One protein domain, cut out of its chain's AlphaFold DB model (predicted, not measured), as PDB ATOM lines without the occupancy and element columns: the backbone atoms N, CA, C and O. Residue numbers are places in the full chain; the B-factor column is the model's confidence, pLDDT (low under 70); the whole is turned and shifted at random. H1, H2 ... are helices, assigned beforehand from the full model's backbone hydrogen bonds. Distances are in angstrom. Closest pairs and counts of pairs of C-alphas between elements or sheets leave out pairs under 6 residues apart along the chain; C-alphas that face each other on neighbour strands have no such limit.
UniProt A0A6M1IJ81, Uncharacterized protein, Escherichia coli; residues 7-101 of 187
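AT A GLANCE: This is residues 7 to 101 of the 187 residues of an uncharacterized protein of Escherichia coli (UniProt A0A6M1IJ81). Two small lobes of three helices each sit next to each other, H1, H2 and H3 in one and H4, H5 and H6 in the other, and the unnamed stretch of residues 43 to 60 loops from the first lobe to the second. In each lobe the three helices touch one another in a crossed triangle, while between the lobes the helix contact is slight, with H1 and H5 coming near each other. The printed part has 95 residues with six named helices in the order H1 to H6, no named strand, and the class all helix. The whole is compact, with a radius of gyration of the C-alphas of 14.0 A, and spans 40 by 28 by 20 A.

IN THESE COORDINATES: The longest helix, H1, covers residues 7 to 17 and measures 15.0 A from first to last C-alpha, beginning at C-alpha 7, (329.899, 308.417, 446.869). H2, residues 23 to 30, measures 10.4 A, and H3, residues 34 to 42, measures 12.2 A. H4, residues 61 to 70, measures 14.2 A and begins at C-alpha 61, (306.063, 306.920, 442.151). H5, residues 81 to 88, and H6, residues 92 to 99, measure 10.5 A each; H6 ends at C-alpha 99, (309.968, 316.771, 434.001).

HOW THE PARTS SIT: H1 and H2 form a helical hairpin: they touch, closest at the C-alphas of Leu 15 and Val 26, 6.5 A apart, and run opposite ways at a steep tilt of 43 degrees. H3 touches H1, about perpendicular at 77 degrees, with the C-alphas of Ile 9 and Val 40 closest at 6.5 A. H3 also touches H2, only just about perpendicular at 72 degrees, with Val 27 and Pro 34 closest at 6.1 A between C-alphas. Toward the other three helices, H1 and H5 are close but not clearly touching, with the C-alphas of Gln 10 and Asp 87 closest at 7.9 A. H5 touches H6, about perpendicular at 87 degrees, with the C-alphas of Ala 85 and Pro 92 closest at 5.0 A. H4 and H5, a helical hairpin, only just touch, with 3 pairs of C-alphas within 8 A, the closest those of Ile 67 and Ile 84 at 7.0 A; they run opposite ways at a steep tilt of 39 degrees. H4 touches H6, about perpendicular at 89 degrees, with the C-alphas of Arg 68 and Ala 99 closest at 5.0 A. H3 and H4 are apart, and H2 is apart from H4, H5 and H6. In H1, H2, H3, H4, H5 and H6 every O i to N i+4 pair is within hydrogen-bond range.

THE WHOLE: The two C-alphas farthest apart are those of Ala 28 and Ser 101, 41.4 A. The printed part has no cut. The link from H3 to H4, 18 residues, is long; the 10-residue link from H4 to H5 is short, and the other three are tight. The mean pLDDT of the printed part is 82.1, and residues 43 to 49 and 73 to 78 are under 70.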
ATOM      1  N   THR A   7     329.704 307.884 445.516       83.19
ATOM      2  CA  THR A   7     329.899 308.417 446.869       83.19
ATOM      3  C   THR A   7     330.869 309.597 446.869       83.19
ATOM      4  O   THR A   7     330.595 310.618 447.501       83.19
ATOM      5  N   ASP A   8     331.968 309.497 446.119       86.00
ATOM      6  CA  ASP A   8     332.950 310.573 445.966       86.00
ATOM      7  C   ASP A   8     332.305 311.800 445.313       86.00
ATOM      8  O   ASP A   8     332.433 312.926 445.801       86.00
ATOM      9  N   ILE A   9     331.529 311.569 444.251       82.69
ATOM     10  CA  ILE A   9     330.799 312.627 443.555       82.69
ATOM     11  C   ILE A   9     329.779 313.282 444.496       82.69
ATOM     12  O   ILE A   9     329.709 314.510 444.573       82.69
ATOM     13  N   GLN A  10     328.991 312.501 445.236       82.31
ATOM     14  CA  GLN A  10     328.016 313.025 446.197       82.31
ATOM     15  C   GLN A  10     328.693 313.862 447.284       82.31
ATOM     16  O   GLN A  10     328.235 314.972 447.555       82.31
ATOM     17  N   ARG A  11     329.823 313.393 447.825       87.19
ATOM     18  CA  ARG A  11     330.611 314.125 448.821       87.19
ATOM     19  C   ARG A  11     331.088 315.479 448.292       87.19
ATOM     20  O   ARG A  11     330.884 316.482 448.971       87.19
ATOM     21  N   ILE A  12     331.645 315.531 447.077       87.06
ATOM     22  CA  ILE A  12     332.042 316.790 446.418       87.06
ATOM     23  C   ILE A  12     330.842 317.743 446.309       87.06
ATOM     24  O   ILE A  12     330.940 318.920 446.648       87.06
ATOM     25  N   ASN A  13     329.676 317.241 445.889       81.56
ATOM     26  CA  ASN A  13     328.482 318.079 445.762       81.56
ATOM     27  C   ASN A  13     327.960 318.580 447.108       81.56
ATOM     28  O   ASN A  13     327.468 319.701 447.158       81.56
ATOM     29  N   THR A  14     328.024 317.786 448.179       84.56
ATOM     30  CA  THR A  14     327.625 318.250 449.514       84.56
ATOM     31  C   THR A  14     328.495 319.422 449.951       84.56
ATOM     32  O   THR A  14     327.958 320.457 450.343       84.56
ATOM     33  N   LEU A  15     329.812 319.298 449.787       87.69
ATOM     34  CA  LEU A  15     330.764 320.340 450.161       87.69
ATOM     35  C   LEU A  15     330.531 321.645 449.381       87.69
ATOM     36  O   LEU A  15     330.510 322.717 449.974       87.69
ATOM     37  N   VAL A  16     330.270 321.566 448.072       85.31
ATOM     38  CA  VAL A  16     330.041 322.771 447.253       85.31
ATOM     39  C   VAL A  16     328.625 323.334 447.407       85.31
ATOM     40  O   VAL A  16     328.442 324.540 447.517       85.31
ATOM     41  N   LYS A  17     327.586 322.490 447.391       79.12
ATOM     42  CA  LYS A  17     326.186 322.956 447.321       79.12
ATOM     43  C   LYS A  17     325.570 323.247 448.683       79.12
ATOM     44  O   LYS A  17     324.677 324.086 448.763       79.12
ATOM     45  N   ARG A  18     325.979 322.518 449.725       81.69
ATOM     46  CA  ARG A  18     325.445 322.683 451.084       81.69
ATOM     47  C   ARG A  18     326.395 323.494 451.947       81.69
ATOM     48  O   ARG A  18     325.953 324.430 452.599       81.69
ATOM     49  N   ASP A  19     327.674 323.133 451.919       84.31
ATOM     50  CA  ASP A  19     328.681 323.752 452.780       84.31
ATOM     51  C   ASP A  19     329.348 324.973 452.103       84.31
ATOM     52  O   ASP A  19     330.135 325.669 452.736       84.31
ATOM     53  N   LEU A  20     328.961 325.279 450.852       85.50
ATOM     54  CA  LEU A  20     329.329 326.476 450.078       85.50
ATOM     55  C   LEU A  20     330.841 326.679 449.895       85.50
ATOM     56  O   LEU A  20     331.298 327.806 449.710       85.50
ATOM     57  N   LEU A  21     331.600 325.582 449.906       88.81
ATOM     58  CA  LEU A  21     333.043 325.601 449.705       88.81
ATOM     59  C   LEU A  21     333.404 325.853 448.236       88.81
ATOM     60  O   LEU A  21     332.753 325.350 447.314       88.81
ATOM     61  N   ASN A  22     334.483 326.601 448.020       87.19
ATOM     62  CA  ASN A  22     335.084 326.783 446.705       87.19
ATOM     63  C   ASN A  22     335.906 325.543 446.283       87.19
ATOM     64  O   ASN A  22     336.125 324.617 447.063       87.19
ATOM     65  N   VAL A  23     336.358 325.499 445.023       85.69
ATOM     66  CA  VAL A  23     337.068 324.326 444.477       85.69
ATOM     67  C   VAL A  23     338.345 324.008 445.264       85.69
ATOM     68  O   VAL A  23     338.597 322.839 445.537       85.69
ATOM     69  N   GLU A  24     339.116 325.016 445.672       88.62
ATOM     70  CA  GLU A  24     340.359 324.817 446.431       88.62
ATOM     71  C   GLU A  24     340.083 324.233 447.823       88.62
ATOM     72  O   GLU A  24     340.762 323.303 448.259       88.62
ATOM     73  N   GLU A  25     339.034 324.712 448.492       90.06
ATOM     74  CA  GLU A  25     338.583 324.204 449.790       90.06
ATOM     75  C   GLU A  25     338.081 322.756 449.692       90.06
ATOM     76  O   GLU A  25     338.365 321.932 450.565       90.06
ATOM     77  N   VAL A  26     337.385 322.401 448.608       88.38
ATOM     78  CA  VAL A  26     336.956 321.016 448.366       88.38
ATOM     79  C   VAL A  26     338.139 320.105 448.061       88.38
ATOM     80  O   VAL A  26     338.192 318.987 448.582       88.38
ATOM     81  N   VAL A  27     339.103 320.568 447.265       91.25
ATOM     82  CA  VAL A  27     340.351 319.841 446.999       91.25
ATOM     83  C   VAL A  27     341.100 319.595 448.308       91.25
ATOM     84  O   VAL A  27     341.484 318.459 448.577       91.25
ATOM     85  N   ALA A  28     341.213 320.599 449.180       90.69
ATOM     86  CA  ALA A  28     341.832 320.446 450.495       90.69
ATOM     87  C   ALA A  28     341.079 319.449 451.399       90.69
ATOM     88  O   ALA A  28     341.701 318.645 452.093       90.69
ATOM     89  N   ALA A  29     339.742 319.457 451.374       89.25
ATOM     90  CA  ALA A  29     338.908 318.592 452.214       89.25
ATOM     91  C   ALA A  29     338.812 317.132 451.733       89.25
ATOM     92  O   ALA A  29     338.461 316.237 452.511       89.25
ATOM     93  N   THR A  30     339.060 316.877 450.446       87.56
ATOM     94  CA  THR A  30     338.855 315.557 449.825       87.56
ATOM     95  C   THR A  30     340.127 314.920 449.276       87.56
ATOM     96  O   THR A  30     340.179 313.698 449.150       87.56
ATOM     97  N   GLY A  31     341.151 315.719 448.968       87.88
ATOM     98  CA  GLY A  31     342.370 315.281 448.293       87.88
ATOM     99  C   GLY A  31     342.172 314.919 446.816       87.88
ATOM    100  O   GLY A  31     343.053 314.288 446.231       87.88
ATOM    101  N   PHE A  32     341.023 315.251 446.216       88.25
ATOM    102  CA  PHE A  32     340.764 315.013 444.795       88.25
ATOM    103  C   PHE A  32     341.426 316.066 443.906       88.25
ATOM    104  O   PHE A  32     341.678 317.188 444.338       88.25
ATOM    105  N   ASP A  33     341.692 315.704 442.651       87.19
ATOM    106  CA  ASP A  33     342.269 316.622 441.673       87.19
ATOM    107  C   ASP A  33     341.271 317.756 441.347       87.19
ATOM    108  O   ASP A  33     340.084 317.476 441.134       87.19
ATOM    109  N   PRO A  34     341.703 319.031 441.288       87.50
ATOM    110  CA  PRO A  34     340.832 320.156 440.943       87.50
ATOM    111  C   PRO A  34     340.122 319.992 439.591       87.50
ATOM    112  O   PRO A  34     338.990 320.452 439.447       87.50
ATOM    113  N   VAL A  35     340.739 319.314 438.617       86.06
ATOM    114  CA  VAL A  35     340.121 319.008 437.318       86.06
ATOM    115  C   VAL A  35     338.972 318.016 437.485       86.06
ATOM    116  O   VAL A  35     337.915 318.199 436.882       86.06
ATOM    117  N   ASP A  36     339.145 316.995 438.330       83.94
ATOM    118  CA  ASP A  36     338.094 316.017 438.618       83.94
ATOM    119  C   ASP A  36     336.931 316.691 439.390       83.94
ATOM    120  O   ASP A  36     335.758 316.466 439.081       83.94
ATOM    121  N   VAL A  37     337.228 317.595 440.336       83.88
ATOM    122  CA  VAL A  37     336.214 318.395 441.057       83.88
ATOM    123  C   VAL A  37     335.431 319.307 440.103       83.88
ATOM    124  O   VAL A  37     334.198 319.304 440.125       83.88
ATOM    125  N   ASP A  38     336.105 320.048 439.223       82.88
ATOM    126  CA  ASP A  38     335.457 320.908 438.221       82.88
ATOM    127  C   ASP A  38     334.610 320.092 437.225       82.88
ATOM    128  O   ASP A  38     333.472 320.462 436.918       82.88
ATOM    129  N   ALA A  39     335.086 318.922 436.793       78.88
ATOM    130  CA  ALA A  39     334.324 318.016 435.937       78.88
ATOM    131  C   ALA A  39     333.060 317.461 436.632       78.88
ATOM    132  O   ALA A  39     332.010 317.325 435.987       78.88
ATOM    133  N   VAL A  40     333.104 317.211 437.949       78.81
ATOM    134  CA  VAL A  40     331.917 316.864 438.753       78.81
ATOM    135  C   VAL A  40     330.910 318.010 438.790       78.81
ATOM    136  O   VAL A  40     329.708 317.769 438.635       78.81
ATOM    137  N   LEU A  41     331.377 319.247 438.963       77.56
ATOM    138  CA  LEU A  41     330.518 320.433 438.995       77.56
ATOM    139  C   LEU A  41     329.868 320.718 437.639       77.56
ATOM    140  O   LEU A  41     328.707 321.127 437.586       77.56
ATOM    141  N   ARG A  42     330.577 320.429 436.545       73.44
ATOM    142  CA  ARG A  42     330.058 320.516 435.172       73.44
ATOM    143  C   ARG A  42     329.156 319.340 434.781       73.44
ATOM    144  O   ARG A  42     328.484 319.415 433.757       73.44
ATOM    145  N   GLY A  43     329.109 318.277 435.589       68.94
ATOM    146  CA  GLY A  43     328.259 317.106 435.359       68.94
ATOM    147  C   GLY A  43     328.768 316.153 434.272       68.94
ATOM    148  O   GLY A  43     327.965 315.444 433.674       68.94
ATOM    149  N   VAL A  44     330.079 316.124 434.010       68.94
ATOM    150  CA  VAL A  44     330.685 315.347 432.908       68.94
ATOM    151  C   VAL A  44     330.638 313.829 433.159       68.94
ATOM    152  O   VAL A  44     330.482 313.054 432.223       68.94
ATOM    153  N   TYR A  45     330.660 313.388 434.419       64.69
ATOM    154  CA  TYR A  45     330.711 311.965 434.807       64.69
ATOM    155  C   TYR A  45     329.386 311.188 434.671       64.69
ATOM    156  O   TYR A  45     329.292 310.037 435.091       64.69
ATOM    157  N   VAL A  46     328.332 311.783 434.102       61.31
ATOM    158  CA  VAL A  46     327.037 311.093 433.936       61.31
ATOM    159  C   VAL A  46     327.136 309.906 432.970       61.31
ATOM    160  O   VAL A  46     326.423 308.922 433.155       61.31
ATOM    161  N   ALA A  47     328.049 309.959 431.994       59.75
ATOM    162  CA  ALA A  47     328.285 308.864 431.052       59.75
ATOM    163  C   ALA A  47     328.944 307.633 431.709       59.75
ATOM    164  O   ALA A  47     328.612 306.503 431.360       59.75
ATOM    165  N   ASP A  48     329.811 307.836 432.704       64.75
ATOM    166  CA  ASP A  48     330.536 306.746 433.379       64.75
ATOM    167  C   ASP A  48     329.637 305.924 434.317       64.75
ATOM    168  O   ASP A  48     329.951 304.788 434.669       64.75
ATOM    169  N   LEU A  49     328.482 306.477 434.698       68.50
ATOM    170  CA  LEU A  49     327.479 305.792 435.513       68.50
ATOM    171  C   LEU A  49     326.484 304.979 434.676       68.50
ATOM    172  O   LEU A  49     325.571 304.386 435.249       68.50
ATOM    173  N   ALA A  50     326.653 304.914 433.350       70.56
ATOM    174  CA  ALA A  50     325.712 304.249 432.448       70.56
ATOM    175  C   ALA A  50     325.452 302.778 432.808       70.56
ATOM    176  O   ALA A  50     324.321 302.308 432.705       70.56
ATOM    177  N   SER A  51     326.467 302.058 433.295       76.00
ATOM    178  CA  SER A  51     326.323 300.662 433.730       76.00
ATOM    179  C   SER A  51     325.544 300.495 435.040       76.00
ATOM    180  O   SER A  51     325.182 299.378 435.395       76.00
ATOM    181  N   GLN A  52     325.323 301.583 435.779       79.12
ATOM    182  CA  GLN A  52     324.606 301.615 437.057       79.12
ATOM    183  C   GLN A  52     323.192 302.182 436.903       79.12
ATOM    184  O   GLN A  52     322.481 302.333 437.896       79.12
ATOM    185  N   TRP A  53     322.789 302.528 435.677       85.81
ATOM    186  CA  TRP A  53     321.478 303.100 435.440       85.81
ATOM    187  C   TRP A  53     320.377 302.094 435.745       85.81
ATOM    188  O   TRP A  53     320.343 300.973 435.239       85.81
ATOM    189  N   LYS A  54     319.452 302.548 436.577       86.75
ATOM    190  CA  LYS A  54     318.216 301.866 436.893       86.75
ATOM    191  C   LYS A  54     317.317 301.849 435.660       86.75
ATOM    192  O   LYS A  54     317.241 302.824 434.911       86.75
ATOM    193  N   ASP A  55     316.621 300.734 435.472       87.44
ATOM    194  CA  ASP A  55     315.619 300.614 434.419       87.44
ATOM    195  C   ASP A  55     314.419 301.537 434.692       87.44
ATOM    196  O   ASP A  55     313.992 301.713 435.838       87.44
ATOM    197  N   ASP A  56     313.839 302.089 433.627       86.62
ATOM    198  CA  ASP A  56     312.666 302.960 433.680       86.62
ATOM    199  C   ASP A  56     311.471 302.266 434.370       86.62
ATOM    200  O   ASP A  56     310.703 302.902 435.095       86.62
ATOM    201  N   ALA A  57     311.326 300.946 434.222       86.31
ATOM    202  CA  ALA A  57     310.282 300.156 434.874       86.31
ATOM    203  C   ALA A  57     310.450 300.057 436.400       86.31
ATOM    204  O   ALA A  57     309.475 299.799 437.110       86.31
ATOM    205  N   ALA A  58     311.666 300.266 436.909       89.00
ATOM    206  CA  ALA A  58     311.961 300.210 438.335       89.00
ATOM    207  C   ALA A  58     311.790 301.571 439.038       89.00
ATOM    208  O   ALA A  58     311.871 301.621 440.266       89.00
ATOM    209  N   ILE A  59     311.560 302.660 438.291       89.31
ATOM    210  CA  ILE A  59     311.336 304.000 438.853       89.31
ATOM    211  C   ILE A  59     310.016 304.030 439.627       89.31
ATOM    212  O   ILE A  59     308.946 303.788 439.059       89.31
ATOM    213  N   SER A  60     310.096 304.366 440.913       89.25
ATOM    214  CA  SER A  60     308.945 304.436 441.808       89.25
ATOM    215  C   SER A  60     308.147 305.726 441.644       89.25
ATOM    216  O   SER A  60     308.634 306.739 441.135       89.25
ATOM    217  N   LEU A  61     306.896 305.715 442.116       87.19
ATOM    218  CA  LEU A  61     306.063 306.920 442.151       87.19
ATOM    219  C   LEU A  61     306.678 308.020 443.039       87.19
ATOM    220  O   LEU A  61     306.538 309.208 442.745       87.19
ATOM    221  N   GLU A  62     307.367 307.637 444.113       89.00
ATOM    222  CA  GLU A  62     308.055 308.574 445.003       89.00
ATOM    223  C   GLU A  62     309.247 309.235 444.300       89.00
ATOM    224  O   GLU A  62     309.350 310.463 444.298       89.00
ATOM    225  N   GLU A  63     310.080 308.442 443.618       89.88
ATOM    226  CA  GLU A  63     311.197 308.937 442.805       89.88
ATOM    227  C   GLU A  63     310.692 309.861 441.690       89.88
ATOM    228  O   GLU A  63     311.198 310.972 441.533       89.88
ATOM    229  N   TYR A  64     309.641 309.457 440.972       89.56
ATOM    230  CA  TYR A  64     308.993 310.271 439.941       89.56
ATOM    231  C   TYR A  64     308.565 311.647 440.473       89.56
ATOM    232  O   TYR A  64     308.894 312.683 439.884       89.56
ATOM    233  N   ASN A  65     307.866 311.680 441.612       88.00
ATOM    234  CA  ASN A  65     307.410 312.929 442.220       88.00
ATOM    235  C   ASN A  65     308.583 313.786 442.722       88.00
ATOM    236  O   ASN A  65     308.560 315.010 442.559       88.00
ATOM    237  N   ALA A  66     309.618 313.162 443.292       90.69
ATOM    238  CA  ALA A  66     310.820 313.848 443.751       90.69
ATOM    239  C   ALA A  66     311.582 314.498 442.585       90.69
ATOM    240  O   ALA A  66     311.901 315.687 442.650       90.69
ATOM    241  N   ILE A  67     311.797 313.760 441.491       89.19
ATOM    242  CA  ILE A  67     312.433 314.249 440.259       89.19
ATOM    243  C   ILE A  67     311.647 315.431 439.689       89.19
ATOM    244  O   ILE A  67     312.216 316.496 439.432       89.19
ATOM    245  N   ARG A  68     310.324 315.282 439.550       87.25
ATOM    246  CA  ARG A  68     309.447 316.317 438.989       87.25
ATOM    247  C   ARG A  68     309.445 317.602 439.822       87.25
ATOM    248  O   ARG A  68     309.405 318.690 439.259       87.25
ATOM    249  N   LYS A  69     309.501 317.491 441.154       87.56
ATOM    250  CA  LYS A  69     309.561 318.646 442.068       87.56
ATOM    251  C   LYS A  69     310.921 319.349 442.028       87.56
ATOM    252  O   LYS A  69     310.980 320.574 442.170       87.56
ATOM    253  N   ARG A  70     311.994 318.568 441.886       85.00
ATOM    254  CA  ARG A  70     313.381 319.038 441.934       85.00
ATOM    255  C   ARG A  70     313.816 319.728 440.646       85.00
ATOM    256  O   ARG A  70     314.561 320.697 440.716       85.00
ATOM    257  N   TRP A  71     313.334 319.278 439.491       84.62
ATOM    258  CA  TRP A  71     313.704 319.874 438.210       84.62
ATOM    259  C   TRP A  71     313.301 321.354 438.115       84.62
ATOM    260  O   TRP A  71     312.156 321.724 438.395       84.62
ATOM    261  N   LYS A  72     314.246 322.206 437.699       78.25
ATOM    262  CA  LYS A  72     314.033 323.640 437.453       78.25
ATOM    263  C   LYS A  72     314.518 324.012 436.047       78.25
ATOM    264  O   LYS A  72     315.675 323.741 435.727       78.25
ATOM    265  N   PRO A  73     313.683 324.647 435.205       68.50
ATOM    266  CA  PRO A  73     314.132 325.152 433.911       68.50
ATOM    267  C   PRO A  73     315.009 326.399 434.092       68.50
ATOM    268  O   PRO A  73     314.678 327.265 434.896       68.50
ATOM    269  N   GLY A  74     316.087 326.532 433.310       59.75
ATOM    270  CA  GLY A  74     316.868 327.776 433.204       59.75
ATOM    271  C   GLY A  74     318.386 327.618 433.362       59.75
ATOM    272  O   GLY A  74     318.881 326.649 433.936       59.75
ATOM    273  N   ARG A  75     319.139 328.594 432.830       52.09
ATOM    274  CA  ARG A  75     320.606 328.676 432.944       52.09
ATOM    275  C   ARG A  75     320.973 329.104 434.372       52.09
ATOM    276  O   ARG A  75     320.471 330.120 434.835       52.09
ATOM    277  N   GLY A  76     321.846 328.355 435.048       58.25
ATOM    278  CA  GLY A  76     322.332 328.685 436.400       58.25
ATOM    279  C   GLY A  76     321.666 327.921 437.551       58.25
ATOM    280  O   GLY A  76     322.070 328.090 438.697       58.25
ATOM    281  N   HIS A  77     320.691 327.050 437.273       68.19
ATOM    282  CA  HIS A  77     320.161 326.133 438.283       68.19
ATOM    283  C   HIS A  77     321.026 324.874 438.403       68.19
ATOM    284  O   HIS A  77     321.397 324.258 437.406       68.19
ATOM    285  N   TRP A  78     321.310 324.469 439.642       66.25
ATOM    286  CA  TRP A  78     322.116 323.285 439.968       66.25
ATOM    287  C   TRP A  78     321.375 321.952 439.794       66.25
ATOM    288  O   TRP A  78     322.007 320.892 439.831       66.25
ATOM    289  N   ASP A  79     320.054 322.008 439.616       72.94
ATOM    290  CA  ASP A  79     319.156 320.868 439.403       72.94
ATOM    291  C   ASP A  79     318.887 320.654 437.905       72.94
ATOM    292  O   ASP A  79     317.752 320.667 437.426       72.94
ATOM    293  N   THR A  80     319.970 320.485 437.144       78.12
ATOM    294  CA  THR A  80     319.900 320.128 435.723       78.12
ATOM    295  C   THR A  80     319.479 318.669 435.543       78.12
ATOM    296  O   THR A  80     319.602 317.852 436.457       78.12
ATOM    297  N   ALA A  81     319.041 318.305 434.331       81.25
ATOM    298  CA  ALA A  81     318.710 316.915 434.007       81.25
ATOM    299  C   ALA A  81     319.871 315.951 434.306       81.25
ATOM    300  O   ALA A  81     319.644 314.887 434.862       81.25
ATOM    301  N   HIS A  82     321.110 316.361 434.025       79.38
ATOM    302  CA  HIS A  82     322.321 315.580 434.285       79.38
ATOM    303  C   HIS A  82     322.605 315.416 435.785       79.38
ATOM    304  O   HIS A  82     322.945 314.324 436.234       79.38
ATOM    305  N   ALA A  83     322.419 316.474 436.582       78.06
ATOM    306  CA  ALA A  83     322.597 316.401 438.031       78.06
ATOM    307  C   ALA A  83     321.560 315.477 438.688       78.06
ATOM    308  O   ALA A  83     321.905 314.665 439.541       78.06
ATOM    309  N   ILE A  84     320.300 315.568 438.258       83.62
ATOM    310  CA  ILE A  84     319.223 314.712 438.765       83.62
ATOM    311  C   ILE A  84     319.409 313.265 438.282       83.62
ATOM    312  O   ILE A  84     319.276 312.343 439.079       83.62
ATOM    313  N   ALA A  85     319.770 313.061 437.014       85.06
ATOM    314  CA  ALA A  85     320.034 311.743 436.430       85.06
ATOM    315  C   ALA A  85     321.100 310.982 437.211       85.06
ATOM    316  O   ALA A  85     320.915 309.823 437.570       85.06
ATOM    317  N   ARG A  86     322.182 311.678 437.551       79.94
ATOM    318  CA  ARG A  86     323.237 311.153 438.405       79.94
ATOM    319  C   ARG A  86     322.729 310.767 439.791       79.94
ATOM    320  O   ARG A  86     323.022 309.674 440.259       79.94
ATOM    321  N   ASP A  87     322.005 311.665 440.457       82.31
ATOM    322  CA  ASP A  87     321.592 311.464 441.849       82.31
ATOM    323  C   ASP A  87     320.575 310.318 441.994       82.31
ATOM    324  O   ASP A  87     320.590 309.617 443.002       82.31
ATOM    325  N   PHE A  88     319.722 310.112 440.987       85.62
ATOM    326  CA  PHE A  88     318.736 309.026 440.947       85.62
ATOM    327  C   PHE A  88     319.221 307.784 440.183       85.62
ATOM    328  O   PHE A  88     318.473 306.816 440.083       85.62
ATOM    329  N   LEU A  89     320.450 307.802 439.648       86.88
ATOM    330  CA  LEU A  89     321.004 306.757 438.778       86.88
ATOM    331  C   LEU A  89     320.043 306.357 437.648       86.88
ATOM    332  O   LEU A  89     319.787 305.181 437.418       86.88
ATOM    333  N   ILE A  90     319.499 307.338 436.937       88.56
ATOM    334  CA  ILE A  90     318.643 307.128 435.763       88.56
ATOM    335  C   ILE A  90     319.189 307.909 434.575       88.56
ATOM    336  O   ILE A  90     320.030 308.792 434.717       88.56
ATOM    337  N   ARG A  91     318.668 307.615 433.387       87.75
ATOM    338  CA  ARG A  91     319.005 308.336 432.158       87.75
ATOM    339  C   ARG A  91     318.617 309.825 432.230       87.75
ATOM    340  O   ARG A  91     317.501 310.135 432.666       87.75
ATOM    341  N   PRO A  92     319.463 310.759 431.749       87.12
ATOM    342  CA  PRO A  92     319.085 312.166 431.570       87.12
ATOM    343  C   PRO A  92     317.821 312.351 430.726       87.12
ATOM    344  O   PRO A  92     316.992 313.212 431.027       87.12
ATOM    345  N   GLU A  93     317.634 311.512 429.711       87.50
ATOM    346  CA  GLU A  93     316.445 311.503 428.859       87.50
ATOM    347  C   GLU A  93     315.194 311.150 429.670       87.50
ATOM    348  O   GLU A  93     314.155 311.795 429.515       87.50
ATOM    349  N   THR A  94     315.309 310.190 430.590       88.75
ATOM    350  CA  THR A  94     314.227 309.790 431.495       88.75
ATOM    351  C   THR A  94     313.877 310.918 432.465       88.75
ATOM    352  O   THR A  94     312.698 311.216 432.655       88.75
ATOM    353  N   VAL A  95     314.868 311.640 433.004       87.44
ATOM    354  CA  VAL A  95     314.622 312.845 433.822       87.44
ATOM    355  C   VAL A  95     313.833 313.895 433.041       87.44
ATOM    356  O   VAL A  95     312.863 314.449 433.561       87.44
ATOM    357  N   LEU A  96     314.218 314.168 431.792       87.81
ATOM    358  CA  LEU A  96     313.515 315.131 430.940       87.81
ATOM    359  C   LEU A  96     312.099 314.662 430.591       87.81
ATOM    360  O   LEU A  96     311.170 315.472 430.584       87.81
ATOM    361  N   ALA A  97     311.910 313.366 430.339       87.69
ATOM    362  CA  ALA A  97     310.592 312.789 430.120       87.69
ATOM    363  C   ALA A  97     309.694 312.960 431.356       87.69
ATOM    364  O   ALA A  97     308.538 313.359 431.210       87.69
ATOM    365  N   ILE A  98     310.218 312.741 432.568       88.06
ATOM    366  CA  ILE A  98     309.491 312.959 433.830       88.06
ATOM    367  C   ILE A  98     309.159 314.442 434.019       88.06
ATOM    368  O   ILE A  98     308.001 314.795 434.257       88.06
ATOM    369  N   ALA A  99     310.146 315.327 433.859       86.31
ATOM    370  CA  ALA A  99     309.968 316.771 434.001       86.31
ATOM    371  C   ALA A  99     308.890 317.315 433.049       86.31
ATOM    372  O   ALA A  99     308.035 318.107 433.448       86.31
ATOM    373  N   HIS A 100     308.870 316.831 431.806       85.62
ATOM    374  CA  HIS A 100     307.887 317.221 430.796       85.62
ATOM    375  C   HIS A 100     306.597 316.390 430.825       85.62
ATOM    376  O   HIS A 100     305.776 316.525 429.922       85.62
ATOM    377  N   SER A 101     306.387 315.560 431.855       83.00
ATOM    378  CA  SER A 101     305.190 314.714 432.008       83.00
ATOM    379  C   SER A 101     304.921 313.804 430.792       83.00
ATOM    380  O   SER A 101     303.775 313.527 430.450       83.00
TER     381      SER A 101